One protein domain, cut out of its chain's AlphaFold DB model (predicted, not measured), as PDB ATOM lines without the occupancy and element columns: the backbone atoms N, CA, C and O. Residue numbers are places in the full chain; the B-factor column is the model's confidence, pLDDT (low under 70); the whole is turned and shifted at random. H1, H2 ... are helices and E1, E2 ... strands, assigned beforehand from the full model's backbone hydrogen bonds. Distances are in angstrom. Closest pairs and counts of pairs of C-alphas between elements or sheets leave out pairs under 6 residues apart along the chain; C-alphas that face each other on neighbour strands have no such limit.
ATOM      1  N   ASN A 403     253.574 266.800 357.845       80.62
ATOM      2  CA  ASN A 403     254.454 266.219 358.847       80.62
ATOM      3  C   ASN A 403     255.886 266.680 358.554       80.62
ATOM      4  O   ASN A 403     256.324 266.580 357.408       80.62
ATOM      5  N   VAL A 404     256.592 267.172 359.569       86.00
ATOM      6  CA  VAL A 404     257.966 267.663 359.448       86.00
ATOM      7  C   VAL A 404     258.872 266.854 360.367       86.00
ATOM      8  O   VAL A 404     258.713 266.890 361.587       86.00
ATOM      9  N   THR A 405     259.829 266.134 359.790       86.69
ATOM     10  CA  THR A 405     260.831 265.344 360.518       86.69
ATOM     11  C   THR A 405     262.241 265.821 360.181       86.69
ATOM     12  O   THR A 405     262.487 266.386 359.116       86.69
ATOM     13  N   LEU A 406     263.182 265.630 361.109       88.31
ATOM     14  CA  LEU A 406     264.606 265.859 360.873       88.31
ATOM     15  C   LEU A 406     265.308 264.499 360.782       88.31
ATOM     16  O   LEU A 406     265.440 263.805 361.788       88.31
ATOM     17  N   GLU A 407     265.751 264.121 359.586       90.06
ATOM     18  CA  GLU A 407     266.344 262.814 359.279       90.06
ATOM     19  C   GLU A 407     267.720 263.012 358.639       90.06
ATOM     20  O   GLU A 407     267.839 263.645 357.592       90.06
ATOM     21  N   ASP A 408     268.780 262.513 359.282       93.56
ATOM     22  CA  ASP A 408     270.164 262.594 358.786       93.56
ATOM     23  C   ASP A 408     270.597 264.016 358.364       93.56
ATOM     24  O   ASP A 408     271.234 264.224 357.328       93.56
ATOM     25  N   GLY A 409     270.217 265.026 359.158       92.88
ATOM     26  CA  GLY A 409     270.513 266.438 358.880       92.88
ATOM     27  C   GLY A 409     269.645 267.063 357.780       92.88
ATOM     28  O   GLY A 409     269.959 268.149 357.286       92.88
ATOM     29  N   ARG A 410     268.554 266.399 357.386       95.88
ATOM     30  CA  ARG A 410     267.600 266.884 356.387       95.88
ATOM     31  C   ARG A 410     266.240 267.114 357.013       95.88
ATOM     32  O   ARG A 410     265.734 266.259 357.729       95.88
ATOM     33  N   LEU A 411     265.639 268.253 356.705       93.75
ATOM     34  CA  LEU A 411     264.252 268.532 357.035       93.75
ATOM     35  C   LEU A 411     263.368 267.874 355.971       93.75
ATOM     36  O   LEU A 411     263.431 268.243 354.795       93.75
ATOM     37  N   VAL A 412     262.585 266.879 356.370       93.81
ATOM     38  CA  VAL A 412     261.657 266.147 355.509       93.81
ATOM     39  C   VAL A 412     260.247 266.615 355.833       93.81
ATOM     40  O   VAL A 412     259.760 266.433 356.942       93.81
ATOM     41  N   ILE A 413     259.592 267.237 354.859       92.44
ATOM     42  CA  ILE A 413     258.236 267.768 354.971       92.44
ATOM     43  C   ILE A 413     257.341 266.941 354.051       92.44
ATOM     44  O   ILE A 413     257.460 267.007 352.828       92.44
ATOM     45  N   TYR A 414     256.431 266.166 354.627       90.06
ATOM     46  CA  TYR A 414     255.425 265.406 353.892       90.06
ATOM     47  C   TYR A 414     254.049 266.004 354.131       90.06
ATOM     48  O   TYR A 414     253.594 265.975 355.263       90.06
ATOM     49  N   SER A 415     253.353 266.472 353.096       85.06
ATOM     50  CA  SER A 415     251.982 266.963 353.209       85.06
ATOM     51  C   SER A 415     250.985 266.164 352.395       85.06
ATOM     52  O   SER A 415     251.265 265.895 351.241       85.06
ATOM     53  N   LYS A 416     249.791 265.857 352.923       81.06
ATOM     54  CA  LYS A 416     248.666 265.337 352.105       81.06
ATOM     55  C   LYS A 416     248.076 266.371 351.135       81.06
ATOM     56  O   LYS A 416     247.385 265.999 350.193       81.06
ATOM     57  N   ASN A 417     248.347 267.655 351.363       79.62
ATOM     58  CA  ASN A 417     247.988 268.747 350.462       79.62
ATOM     59  C   ASN A 417     249.184 269.139 349.589       79.62
ATOM     60  O   ASN A 417     250.343 268.949 349.965       79.62
ATOM     61  N   ASN A 418     248.903 269.757 348.444       83.88
ATOM     62  CA  ASN A 418     249.942 270.301 347.577       83.88
ATOM     63  C   ASN A 418     250.578 271.531 348.225       83.88
ATOM     64  O   ASN A 418     249.955 272.590 348.271       83.88
ATOM     65  N   ILE A 419     251.810 271.394 348.709       81.94
ATOM     66  CA  ILE A 419     252.560 272.518 349.273       81.94
ATOM     67  C   ILE A 419     252.931 273.464 348.132       81.94
ATOM     68  O   ILE A 419     253.521 273.044 347.129       81.94
ATOM     69  N   THR A 420     252.584 274.736 348.288       82.19
ATOM     70  CA  THR A 420     252.856 275.791 347.304       82.19
ATOM     71  C   THR A 420     254.070 276.626 347.672       82.19
ATOM     72  O   THR A 420     254.787 277.054 346.770       82.19
ATOM     73  N   SER A 421     254.332 276.816 348.963       88.88
ATOM     74  CA  SER A 421     255.481 277.581 349.452       88.88
ATOM     75  C   SER A 421     255.888 277.142 350.855       88.88
ATOM     76  O   SER A 421     255.090 276.605 351.620       88.88
ATOM     77  N   ILE A 422     257.159 277.361 351.181       93.75
ATOM     78  CA  ILE A 422     257.683 277.278 352.543       93.75
ATOM     79  C   ILE A 422     258.508 278.539 352.748       93.75
ATOM     80  O   ILE A 422     259.406 278.817 351.947       93.75
ATOM     81  N   LEU A 423     258.187 279.290 353.790       94.25
ATOM     82  CA  LEU A 423     258.813 280.566 354.111       94.25
ATOM     83  C   LEU A 423     259.324 280.514 355.547       94.25
ATOM     84  O   LEU A 423     258.714 279.875 356.401       94.25
ATOM     85  N   VAL A 424     260.453 281.163 355.801       93.81
ATOM     86  CA  VAL A 424     260.987 281.365 357.145       93.81
ATOM     87  C   VAL A 424     260.917 282.847 357.465       93.81
ATOM     88  O   VAL A 424     261.452 283.665 356.713       93.81
ATOM     89  N   TYR A 425     260.282 283.171 358.581       91.12
ATOM     90  CA  TYR A 425     260.147 284.521 359.106       91.12
ATOM     91  C   TYR A 425     261.013 284.709 360.348       91.12
ATOM     92  O   TYR A 425     261.345 283.746 361.042       91.12
ATOM     93  N   GLY A 426     261.346 285.955 360.659       88.19
ATOM     94  CA  GLY A 426     261.829 286.340 361.980       88.19
ATOM     95  C   GLY A 426     261.087 287.568 362.498       88.19
ATOM     96  O   GLY A 426     260.425 288.265 361.726       88.19
ATOM     97  N   ALA A 427     261.177 287.811 363.803       79.25
ATOM     98  CA  ALA A 427     260.535 288.954 364.441       79.25
ATOM     99  C   ALA A 427     261.267 290.253 364.062       79.25
ATOM    100  O   ALA A 427     262.447 290.433 364.367       79.25
ATOM    101  N   GLY A 428     260.579 291.143 363.350       75.19
ATOM    102  CA  GLY A 428     261.088 292.459 362.991       75.19
ATOM    103  C   GLY A 428     261.022 293.467 364.138       75.19
ATOM    104  O   GLY A 428     260.601 293.178 365.256       75.19
ATOM    105  N   ILE A 429     261.426 294.702 363.838       62.31
ATOM    106  CA  ILE A 429     261.272 295.833 364.759       62.31
ATOM    107  C   ILE A 429     259.792 296.234 364.780       62.31
ATOM    108  O   ILE A 429     259.303 296.782 363.796       62.31
ATOM    109  N   GLY A 430     259.111 296.015 365.910       55.09
ATOM    110  CA  GLY A 430     257.706 296.400 366.106       55.09
ATOM    111  C   GLY A 430     256.683 295.294 365.828       55.09
ATOM    112  O   GLY A 430     255.608 295.603 365.332       55.09
ATOM    113  N   ASP A 431     257.021 294.039 366.136       64.06
ATOM    114  CA  ASP A 431     256.167 292.837 366.036       64.06
ATOM    115  C   ASP A 431     255.767 292.392 364.614       64.06
ATOM    116  O   ASP A 431     255.136 291.348 364.446       64.06
ATOM    117  N   ASP A 432     256.194 293.108 363.570       77.12
ATOM    118  CA  ASP A 432     255.994 292.683 362.183       77.12
ATOM    119  C   ASP A 432     256.886 291.477 361.832       77.12
ATOM    120  O   ASP A 432     258.096 291.474 362.081       77.12
ATOM    121  N   LEU A 433     256.310 290.453 361.192       83.12
ATOM    122  CA  LEU A 433     257.074 289.326 360.656       83.12
ATOM    123  C   LEU A 433     257.860 289.754 359.413       83.12
ATOM    124  O   LEU A 433     257.304 290.292 358.454       83.12
ATOM    125  N   VAL A 434     259.160 289.462 359.409       89.44
ATOM    126  CA  VAL A 434     260.051 289.746 358.281       89.44
ATOM    127  C   VAL A 434     260.403 288.449 357.570       89.44
ATOM    128  O   VAL A 434     260.939 287.525 358.177       89.44
ATOM    129  N   GLU A 435     260.128 288.388 356.269       93.69
ATOM    130  CA  GLU A 435     260.488 287.263 355.405       93.69
ATOM    131  C   GLU A 435     262.015 287.167 355.278       93.69
ATOM    132  O   GLU A 435     262.681 288.051 354.726       93.69
ATOM    133  N   LEU A 436     262.586 286.079 355.789       94.94
ATOM    134  CA  LEU A 436     264.024 285.841 355.744       94.94
ATOM    135  C   LEU A 436     264.382 285.019 354.505       94.94
ATOM    136  O   LEU A 436     265.108 285.486 353.625       94.94
ATOM    137  N   VAL A 437     263.849 283.800 354.421       97.38
ATOM    138  CA  VAL A 437     264.243 282.810 353.412       97.38
ATOM    139  C   VAL A 437     263.023 282.070 352.883       97.38
ATOM    140  O   VAL A 437     262.156 281.658 353.649       97.38
ATOM    141  N   GLY A 438     262.973 281.849 351.571       95.56
ATOM    142  CA  GLY A 438     262.017 280.951 350.932       95.56
ATOM    143  C   GLY A 438     262.668 279.631 350.524       95.56
ATOM    144  O   GLY A 438     263.790 279.611 350.017       95.56
ATOM    145  N   VAL A 439     261.958 278.515 350.692       96.75
ATOM    146  CA  VAL A 439     262.380 277.224 350.131       96.75
ATOM    147  C   VAL A 439     261.670 276.998 348.807       96.75
ATOM    148  O   VAL A 439     260.440 277.098 348.727       96.75
ATOM    149  N   ALA A 440     262.441 276.714 347.760       94.75
ATOM    150  CA  ALA A 440     261.931 276.522 346.406       94.75
ATOM    151  C   ALA A 440     262.237 275.121 345.862       94.75
ATOM    152  O   ALA A 440     263.105 274.401 346.359       94.75
ATOM    153  N   LYS A 441     261.517 274.739 344.803       94.56
ATOM    154  CA  LYS A 441     261.813 273.541 344.003       94.56
ATOM    155  C   LYS A 441     263.213 273.649 343.374       94.56
ATOM    156  O   LYS A 441     263.628 274.768 343.074       94.56
ATOM    157  N   PRO A 442     263.905 272.526 343.099       96.00
ATOM    158  CA  PRO A 442     265.162 272.554 342.350       96.00
ATOM    159  C   PRO A 442     265.044 273.368 341.051       96.00
ATOM    160  O   PRO A 442     264.155 273.102 340.235       96.00
ATOM    161  N   GLY A 443     265.925 274.355 340.861       93.19
ATOM    162  CA  GLY A 443     265.934 275.247 339.698       93.19
ATOM    163  C   GLY A 443     264.930 276.408 339.739       93.19
ATOM    164  O   GLY A 443     264.809 277.128 338.746       93.19
ATOM    165  N   ALA A 444     264.200 276.598 340.842       93.94
ATOM    166  CA  ALA A 444     263.276 277.714 341.047       93.94
ATOM    167  C   ALA A 444     263.783 278.676 342.135       93.94
ATOM    168  O   ALA A 444     264.583 278.302 342.987       93.94
ATOM    169  N   PHE A 445     263.291 279.918 342.124       95.56
ATOM    170  CA  PHE A 445     263.633 280.923 343.132       95.56
ATOM    171  C   PHE A 445     262.494 281.905 343.397       95.56
ATOM    172  O   PHE A 445     261.608 282.077 342.557       95.56
ATOM    173  N   TYR A 446     262.540 282.562 344.556       88.81
ATOM    174  CA  TYR A 446     261.641 283.660 344.905       88.81
ATOM    175  C   TYR A 446     262.273 284.999 344.496       88.81
ATOM    176  O   TYR A 446     263.361 285.337 344.967       88.81
ATOM    177  N   PRO A 447     261.638 285.793 343.618       89.31
ATOM    178  CA  PRO A 447     262.153 287.111 343.266       89.31
ATOM    179  C   PRO A 447     262.232 288.028 344.492       89.31
ATOM    180  O   PRO A 447     261.229 288.268 345.152       89.31
ATOM    181  N   GLY A 448     263.422 288.561 344.780       90.88
ATOM    182  CA  GLY A 448     263.637 289.498 345.892       90.88
ATOM    183  C   GLY A 448     263.779 288.856 347.278       90.88
ATOM    184  O   GLY A 448     264.111 289.567 348.224       90.88
ATOM    185  N   LEU A 449     263.611 287.534 347.391       93.69
ATOM    186  CA  LEU A 449     263.755 286.787 348.639       93.69
ATOM    187  C   LEU A 449     264.897 285.772 348.524       93.69
ATOM    188  O   LEU A 449     265.076 285.106 347.500       93.69
ATOM    189  N   GLU A 450     265.690 285.654 349.585       96.25
ATOM    190  CA  GLU A 450     266.766 284.670 349.639       96.25
ATOM    191  C   GLU A 450     266.184 283.261 349.533       96.25
ATOM    192  O   GLU A 450     265.213 282.931 350.209       96.25
ATOM    193  N   THR A 451     266.726 282.451 348.625       96.81
ATOM    194  CA  THR A 451     266.133 281.159 348.278       96.81
ATOM    195  C   THR A 451     267.072 280.015 348.624       96.81
ATOM    196  O   THR A 451     268.210 279.968 348.155       96.81
ATOM    197  N   VAL A 452     266.546 279.028 349.348       97.44
ATOM    198  CA  VAL A 452     267.173 277.717 349.524       97.44
ATOM    199  C   VAL A 452     266.438 276.702 348.657       97.44
ATOM    200  O   VAL A 452     265.256 276.431 348.842       97.44
ATOM    201  N   GLU A 453     267.133 276.120 347.686       97.38
ATOM    202  CA  GLU A 453     266.563 275.020 346.907       97.38
ATOM    203  C   GLU A 453     266.441 273.756 347.766       97.38
ATOM    204  O   GLU A 453     267.402 273.345 348.428       97.38
ATOM    205  N   ALA A 454     265.271 273.123 347.720       96.94
ATOM    206  CA  ALA A 454     265.062 271.795 348.274       96.94
ATOM    207  C   ALA A 454     265.908 270.760 347.509       96.94
ATOM    208  O   ALA A 454     266.051 270.840 346.291       96.94
ATOM    209  N   LEU A 455     266.426 269.750 348.210       96.75
ATOM    210  CA  LEU A 455     267.077 268.585 347.600       96.75
ATOM    211  C   LEU A 455     266.086 267.765 346.771       96.75
ATOM    212  O   LEU A 455     266.438 267.200 345.738       96.75
ATOM    213  N   ASN A 456     264.845 267.687 347.249       96.62
ATOM    214  CA  ASN A 456     263.742 267.053 346.551       96.62
ATOM    215  C   ASN A 456     262.453 267.832 346.812       96.62
ATOM    216  O   ASN A 456     262.226 268.284 347.931       96.62
ATOM    217  N   TRP A 457     261.606 267.957 345.797       97.00
ATOM    218  CA  TRP A 457     260.255 268.492 345.935       97.00
ATOM    219  C   TRP A 457     259.346 267.801 344.924       97.00
ATOM    220  O   TRP A 457     259.183 268.258 343.789       97.00
ATOM    221  N   THR A 458     258.739 266.694 345.340       94.81
ATOM    222  CA  THR A 458     257.745 265.974 344.542       94.81
ATOM    223  C   THR A 458     256.341 266.359 344.984       94.81
ATOM    224  O   THR A 458     256.061 266.487 346.173       94.81
ATOM    225  N   THR A 459     255.451 266.564 344.017       89.25
ATOM    226  CA  THR A 459     254.024 266.807 344.251       89.25
ATOM    227  C   THR A 459     253.241 265.780 343.441       89.25
ATOM    228  O   THR A 459     253.342 265.754 342.215       89.25
ATOM    229  N   GLU A 460     252.491 264.930 344.128       87.50
ATOM    230  CA  GLU A 460     251.647 263.874 343.574       87.50
ATOM    231  C   GLU A 460     250.174 264.131 343.928       87.50
ATOM    232  O   GLU A 460     249.845 265.021 344.708       87.50
ATOM    233  N   TYR A 461     249.251 263.341 343.369       79.62
ATOM    234  CA  TYR A 461     247.811 263.485 343.641       79.62
ATOM    235  C   TYR A 461     247.449 263.323 345.132       79.62
ATOM    236  O   TYR A 461     246.413 263.808 345.576       79.62
ATOM    237  N   ASN A 462     248.291 262.637 345.904       80.06
ATOM    238  CA  ASN A 462     248.090 262.354 347.323       80.06
ATOM    239  C   ASN A 462     248.925 263.248 348.258       80.06
ATOM    240  O   ASN A 462     248.932 262.971 349.462       80.06
ATOM    241  N   GLY A 463     249.643 264.257 347.742       88.38
ATOM    242  CA  GLY A 463     250.446 265.129 348.590       88.38
ATOM    243  C   GLY A 463     251.733 265.693 347.993       88.38
ATOM    244  O   GLY A 463     252.011 265.595 346.803       88.38
ATOM    245  N   SER A 464     252.550 266.301 348.847       91.31
ATOM    246  CA  SER A 464     253.899 266.774 348.539       91.31
ATOM    247  C   SER A 464     254.925 266.167 349.489       91.31
ATOM    248  O   SER A 464     254.669 266.072 350.683       91.31
ATOM    249  N   LEU A 465     256.093 265.796 348.970       95.00
ATOM    250  CA  LEU A 465     257.264 265.413 349.754       95.00
ATOM    251  C   LEU A 465     258.404 266.370 349.414       95.00
ATOM    252  O   LEU A 465     258.825 266.469 348.259       95.00
ATOM    253  N   ILE A 466     258.903 267.061 350.429       96.25
ATOM    254  CA  ILE A 466     259.946 268.070 350.303       96.25
ATOM    255  C   ILE A 466     261.086 267.684 351.232       96.25
ATOM    256  O   ILE A 466     260.865 267.384 352.400       96.25
ATOM    257  N   VAL A 467     262.306 267.669 350.710       96.69
ATOM    258  CA  VAL A 467     263.512 267.336 351.471       96.69
ATOM    259  C   VAL A 467     264.470 268.504 351.360       96.69
ATOM    260  O   VAL A 467     264.833 268.895 350.252       96.69
ATOM    261  N   ILE A 468     264.888 269.057 352.490       97.19
ATOM    262  CA  ILE A 468     265.719 270.261 352.568       97.19
ATOM    263  C   ILE A 468     266.961 269.926 353.383       97.19
ATOM    264  O   ILE A 468     266.870 269.277 354.419       97.19
ATOM    265  N   GLU A 469     268.133 270.361 352.937       97.38
ATOM    266  CA  GLU A 469     269.341 270.273 353.757       97.38
ATOM    267  C   GLU A 469     269.250 271.288 354.905       97.38
ATOM    268  O   GLU A 469     269.251 272.498 354.667       97.38
ATOM    269  N   TYR A 470     269.129 270.808 356.148       94.56
ATOM    270  CA  TYR A 470     268.791 271.664 357.290       94.56
ATOM    271  C   TYR A 470     269.883 272.694 357.589       94.56
ATOM    272  O   TYR A 470     269.582 273.859 357.823       94.56
ATOM    273  N   SER A 471     271.155 272.292 357.507       94.25
ATOM    274  CA  SER A 471     272.307 273.187 357.691       94.25
ATOM    275  C   SER A 471     272.325 274.331 356.677       94.25
ATOM    276  O   SER A 471     272.630 275.465 357.032       94.25
ATOM    277  N   LYS A 472     271.960 274.050 355.422       96.31
ATOM    278  CA  LYS A 472     271.870 275.059 354.362       96.31
ATOM    279  C   LYS A 472     270.714 276.026 354.608       96.31
ATOM    280  O   LYS A 472     270.884 277.225 354.413       96.31
ATOM    281  N   LEU A 473     269.559 275.506 355.036       96.19
ATOM    282  CA  LEU A 473     268.411 276.331 355.404       96.19
ATOM    283  C   LEU A 473     268.758 277.264 356.564       96.19
ATOM    284  O   LEU A 473     268.603 278.474 356.435       96.19
ATOM    285  N   LEU A 474     269.268 276.706 357.662       94.12
ATOM    286  CA  LEU A 474     269.595 277.472 358.858       94.12
ATOM    287  C   LEU A 474     270.686 278.514 358.582       94.12
ATOM    288  O   LEU A 474     270.512 279.668 358.951       94.12
ATOM    289  N   GLY A 475     271.744 278.150 357.851       95.00
ATOM    290  CA  GLY A 475     272.808 279.092 357.495       95.00
ATOM    291  C   GLY A 475     272.309 280.282 356.667       95.00
ATOM    292  O   GLY A 475     272.703 281.415 356.932       95.00
ATOM    293  N   ALA A 476     271.397 280.057 355.713       96.50
ATOM    294  CA  ALA A 476     270.787 281.144 354.944       96.50
ATOM    295  C   ALA A 476     269.898 282.044 355.824       96.50
ATOM    296  O   ALA A 476     269.916 283.266 355.686       96.50
ATOM    297  N   VAL A 477     269.138 281.443 356.746       95.75
ATOM    298  CA  VAL A 477     268.277 282.177 357.684       95.75
ATOM    299  C   VAL A 477     269.121 283.052 358.608       95.75
ATOM    300  O   VAL A 477     268.843 284.242 358.721       95.75
ATOM    301  N   GLU A 478     270.181 282.505 359.204       94.62
ATOM    302  CA  GLU A 478     271.098 283.235 360.087       94.62
ATOM    303  C   GLU A 478     271.827 284.369 359.357       94.62
ATOM    304  O   GLU A 478     271.905 285.488 359.870       94.62
ATOM    305  N   GLU A 479     272.318 284.120 358.137       95.50
ATOM    306  CA  GLU A 479     272.969 285.148 357.321       95.50
ATOM    307  C   GLU A 479     272.006 286.307 357.026       95.50
ATOM    308  O   GLU A 479     272.353 287.483 357.200       95.50
ATOM    309  N   LYS A 480     270.773 285.996 356.608       95.44
ATOM    310  CA  LYS A 480     269.755 287.012 356.335       95.44
ATOM    311  C   LYS A 480     269.350 287.772 357.590       95.44
ATOM    312  O   LYS A 480     269.297 289.001 357.548       95.44
ATOM    313  N   ALA A 481     269.077 287.055 358.675       94.31
ATOM    314  CA  ALA A 481     268.658 287.619 359.947       94.31
ATOM    315  C   ALA A 481     269.721 288.584 360.491       94.31
ATOM    316  O   ALA A 481     269.406 289.727 360.816       94.31
ATOM    317  N   SER A 482     271.000 288.191 360.434       94.31
ATOM    318  CA  SER A 482     272.133 289.041 360.818       94.31
ATOM    319  C   SER A 482     272.199 290.340 360.007       94.31
ATOM    320  O   SER A 482     272.377 291.416 360.580       94.31
ATOM    321  N   ARG A 483     271.985 290.281 358.682       95.44
ATOM    322  CA  ARG A 483     271.938 291.488 357.829       95.44
ATOM    323  C   ARG A 483     270.801 292.441 358.190       95.44
ATOM    324  O   ARG A 483     270.930 293.641 357.948       95.44
ATOM    325  N   LEU A 484     269.694 291.910 358.699       93.50
ATOM    326  CA  LEU A 484     268.495 292.673 359.036       93.50
ATOM    327  C   LEU A 484     268.416 293.060 360.519       93.50
ATOM    328  O   LEU A 484     267.513 293.804 360.887       93.50
ATOM    329  N   GLY A 485     269.349 292.594 361.355       93.88
ATOM    330  CA  GLY A 485     269.282 292.789 362.804       93.88
ATOM    331  C   GLY A 485     268.108 292.049 363.452       93.88
ATOM    332  O   GLY A 485     267.557 292.534 364.433       93.88
ATOM    333  N   VAL A 486     267.704 290.916 362.875       91.38
ATOM    334  CA  VAL A 486     266.645 290.043 363.391       91.38
ATOM    335  C   VAL A 486     267.298 288.943 364.224       91.38
ATOM    336  O   VAL A 486     268.212 288.267 363.750       91.38
ATOM    337  N   GLU A 487     266.847 288.768 365.461       90.44
ATOM    338  CA  GLU A 487     267.341 287.725 366.364       90.44
ATOM    339  C   GLU A 487     266.410 286.496 366.343       90.44
ATOM    340  O   GLU A 487     265.226 286.626 366.016       90.44
ATOM    341  N   PRO A 488     266.921 285.285 366.638       86.06
ATOM    342  CA  PRO A 488     266.078 284.104 366.825       86.06
ATOM    343  C   PRO A 488     265.080 284.286 367.992       86.06
ATOM    344  O   PRO A 488     265.334 285.084 368.895       86.06
ATOM    345  N   PRO A 489     263.979 283.506 368.035       84.62
ATOM    346  CA  PRO A 489     263.680 282.349 367.186       84.62
ATOM    347  C   PRO A 489     263.136 282.730 365.801       84.62
ATOM    348  O   PRO A 489     262.532 283.784 365.617       84.62
ATOM    349  N   PHE A 490     263.318 281.837 364.827       87.75
ATOM    350  CA  PHE A 490     262.740 281.989 363.489       87.75
ATOM    351  C   PHE A 490     261.518 281.085 363.329       87.75
ATOM    352  O   PHE A 490     261.456 280.015 363.930       87.75
ATOM    353  N   LEU A 491     260.555 281.479 362.502       86.06
ATOM    354  CA  LEU A 491     259.315 280.742 362.272       86.06
ATOM    355  C   LEU A 491     259.296 280.178 360.850       86.06
ATOM    356  O   LEU A 491     259.201 280.931 359.885       86.06
ATOM    357  N   LEU A 492     259.372 278.858 360.705       92.06
ATOM    358  CA  LEU A 492     259.135 278.170 359.439       92.06
ATOM    359  C   LEU A 492     257.641 277.936 359.258       92.06
ATOM    360  O   LEU A 492     257.024 277.265 360.083       92.06
ATOM    361  N   VAL A 493     257.093 278.412 358.143       86.44
ATOM    362  CA  VAL A 493     255.684 278.259 357.777       86.44
ATOM    363  C   VAL A 493     255.570 277.533 356.442       86.44
ATOM    364  O   VAL A 493     256.194 277.914 355.446       86.44
ATOM    365  N   VAL A 494     254.762 276.478 356.405       88.75
ATOM    366  CA  VAL A 494     254.441 275.703 355.198       88.75
ATOM    367  C   VAL A 494     253.062 276.115 354.705       88.75
ATOM    368  O   VAL A 494     252.115 276.124 355.481       88.75
ATOM    369  N   TRP A 495     252.923 276.376 353.410       84.12
ATOM    370  CA  TRP A 495     251.698 276.892 352.795       84.12
ATOM    371  C   TRP A 495     251.145 275.958 351.714       84.12
ATOM    372  O   TRP A 495     251.899 275.268 351.017       84.12
ATOM    373  N   SER A 496     249.828 275.983 351.509       84.44
ATOM    374  CA  SER A 496     249.132 275.394 350.359       84.44
ATOM    375  C   SER A 496     248.060 276.345 349.838       84.44
ATOM    376  O   SER A 496     247.028 276.561 350.471       84.44
ATOM    377  N   GLY A 497     248.319 276.923 348.666       81.69
ATOM    378  CA  GLY A 497     247.515 278.011 348.126       81.69
ATOM    379  C   GLY A 497     247.661 279.260 348.989       81.69
ATOM    380  O   GLY A 497     248.769 279.747 349.189       81.69
ATOM    381  N   ASP A 498     246.534 279.751 349.489       74.50
ATOM    382  CA  ASP A 498     246.400 280.894 350.396       74.50
ATOM    383  C   ASP A 498     246.306 280.483 351.875       74.50
ATOM    384  O   ASP A 498     245.982 281.309 352.725       74.50
ATOM    385  N   ARG A 499     246.559 279.205 352.193       72.19
ATOM    386  CA  ARG A 499     246.399 278.656 353.544       72.19
ATOM    387  C   ARG A 499     247.719 278.207 354.142       72.19
ATOM    388  O   ARG A 499     248.486 277.490 353.496       72.19
ATOM    389  N   GLU A 500     247.920 278.548 355.404       77.06
ATOM    390  CA  GLU A 500     248.976 277.992 356.245       77.06
ATOM    391  C   GLU A 500     248.626 276.547 356.611       77.06
ATOM    392  O   GLU A 500     247.496 276.225 356.987       77.06
ATOM    393  N   LEU A 501     249.592 275.651 356.435       69.12
ATOM    394  CA  LEU A 501     249.471 274.230 356.733       69.12
ATOM    395  C   LEU A 501     250.255 273.812 357.964       69.12
ATOM    396  O   LEU A 501     249.919 272.778 358.527       69.12
ATOM    397  N   TYR A 502     251.345 274.503 358.300       77.19
ATOM    398  CA  TYR A 502     252.245 274.096 359.376       77.19
ATOM    399  C   TYR A 502     253.152 275.236 359.822       77.19
ATOM    400  O   TYR A 502     253.635 275.981 358.973       77.19
ATOM    401  N   GLU A 503     253.443 275.290 361.120       79.69
ATOM    402  CA  GLU A 503     254.364 276.241 361.738       79.69
ATOM    403  C   GLU A 503     255.360 275.514 362.649       79.69
ATOM    404  O   GLU A 503     254.991 274.606 363.400       79.69
ATOM    405  N   MET A 504     256.632 275.905 362.595       81.31
ATOM    406  CA  MET A 504     257.684 275.387 363.472       81.31
ATOM    407  C   MET A 504     258.694 276.474 363.812       81.31
ATOM    408  O   MET A 504     259.177 277.181 362.933       81.31
ATOM    409  N   LEU A 505     259.080 276.542 365.087       80.75
ATOM    410  CA  LEU A 505     260.194 277.376 365.523       80.75
ATOM    411  C   LEU A 505     261.529 276.723 365.145       80.75
ATOM    412  O   LEU A 505     261.811 275.586 365.527       80.75
ATOM    413  N   LEU A 506     262.355 277.466 364.417       79.81
ATOM    414  CA  LEU A 506     263.751 277.159 364.152       79.81
ATOM    415  C   LEU A 506     264.607 277.928 365.156       79.81
ATOM    416  O   LEU A 506     264.638 279.161 365.159       79.81
ATOM    417  N   VAL A 507     265.312 277.186 366.001       79.44
ATOM    418  CA  VAL A 507     266.250 277.744 366.975       79.44
ATOM    419  C   VAL A 507     267.660 277.348 366.535       79.44
ATOM    420  O   VAL A 507     267.919 276.148 366.378       79.44
TER     421      VAL A 507
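This is residues 403 to 507 of the 513 residues of the protein "DUF553 domain-containing protein" of Pyrodictium delaneyi (UniProt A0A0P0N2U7). Two strongly twisted sheets make a sandwich, only partly face to face and with their strands crossed: a larger one of E5, E4, E3, E8 and E9, and a smaller one of E1, E2, E7 and E6. The helix H1 packs over E4 and E3 of the larger sheet, and its first residues, 470 to 473, reach the smaller one; the turn between E6 and E7 and the far end of H1 lie toward opposite ends of the long axis. The printed part has 105 residues with one named helix and nine named strands, in the order E1 to E7, H1, E8, E9. The larger sheet, in the order E5, E4, E3, E8, E9, is mixed, and the smaller, E1, E2, E7, E6, is antiparallel throughout. The class is mixed, helices and strands; the whole is compact, with a radius of gyration of the C-alphas of 13.2 A and spans of 41 by 29 by 25 A.

E1, residues 403 to 407, and E2, residues 410 to 415, form a hairpin, with N 405 and O 412 within hydrogen-bond range at 2.9 A. The link after E2 leads to the other sheet, where E3, residues 421 to 427, and E4, residues 433 to 440, form a hairpin, with N 424 and O 437 at 2.8 A. E4 bends by 56 degrees at residue 436. E5, residues 450 to 453, is parallel to E4 at 31 degrees, with N 438 and O 450 at 2.8 A. E5 runs on into E6, residues 456 to 460, across a break of 2 residues, at 74 degrees, and the chain is back in the first sheet. E6 forms a hairpin with E7, residues 463 to 469, with N 458 and O 465 at 2.9 A. E7 is also the antiparallel neighbour of E2 at 168 degrees, with N 466 and O 413 at 2.8 A. H1, residues 470 to 484, follows E7 directly and is on the sheet of E5, E4, E3, E8 and E9, two layers with the helix on one face of a sheet. Its height over the sheet is 7.4 A, and it lies over E4 and E3, slantwise to the strands at 35 degrees to E4 on the local plane. The closest C-alphas of H1 and E4 are those of Lys 480 and Leu 436, 5.9 A apart. In H1 every O i to N i+4 pair is within hydrogen-bond range. E8, residues 490 to 496, is antiparallel to E3 at 152 degrees, with N 425 and O 491 at 2.8 A. E8 and E9, residues 499 to 506, form a hairpin, with N 492 and O 504 at 2.8 A. The two sheets form a sandwich, two sheets face to face, with 27 pairs of C-alphas within 10 A and their strands at 53 degrees. E1 and E9 are near each other, with 5 such pairs, while E2 and E9 are only just apart, their closest C-alphas 8.5 A from each other.

E1 begins at C-alpha 403, (254.454, 266.219, 358.847). E2 is 15.9 A long from first to last C-alpha, E3 19.5 A, E4 19.8 A, E7 20.3 A, E8 20.0 A and E9 20.4 A. H1 is 21.1 A long and begins at C-alpha 470, (268.791, 271.664, 357.290). E9 bends by 50 degrees at residue 502 and ends at C-alpha 506, (263.751, 277.159, 364.152). The shorter strands are E1, 12.4 A, E5, 10.0 A, and E6, 12.9 A.

The two C-alphas farthest apart are those of Tyr 461 and Gly 485, at 41.1 A. The printed part has no cut, and its links are tight, but for the short one of 9 residues from E4 to E5. The mean pLDDT of the printed part is 88.8; residues 429 to 431 and residue 501 are under 70.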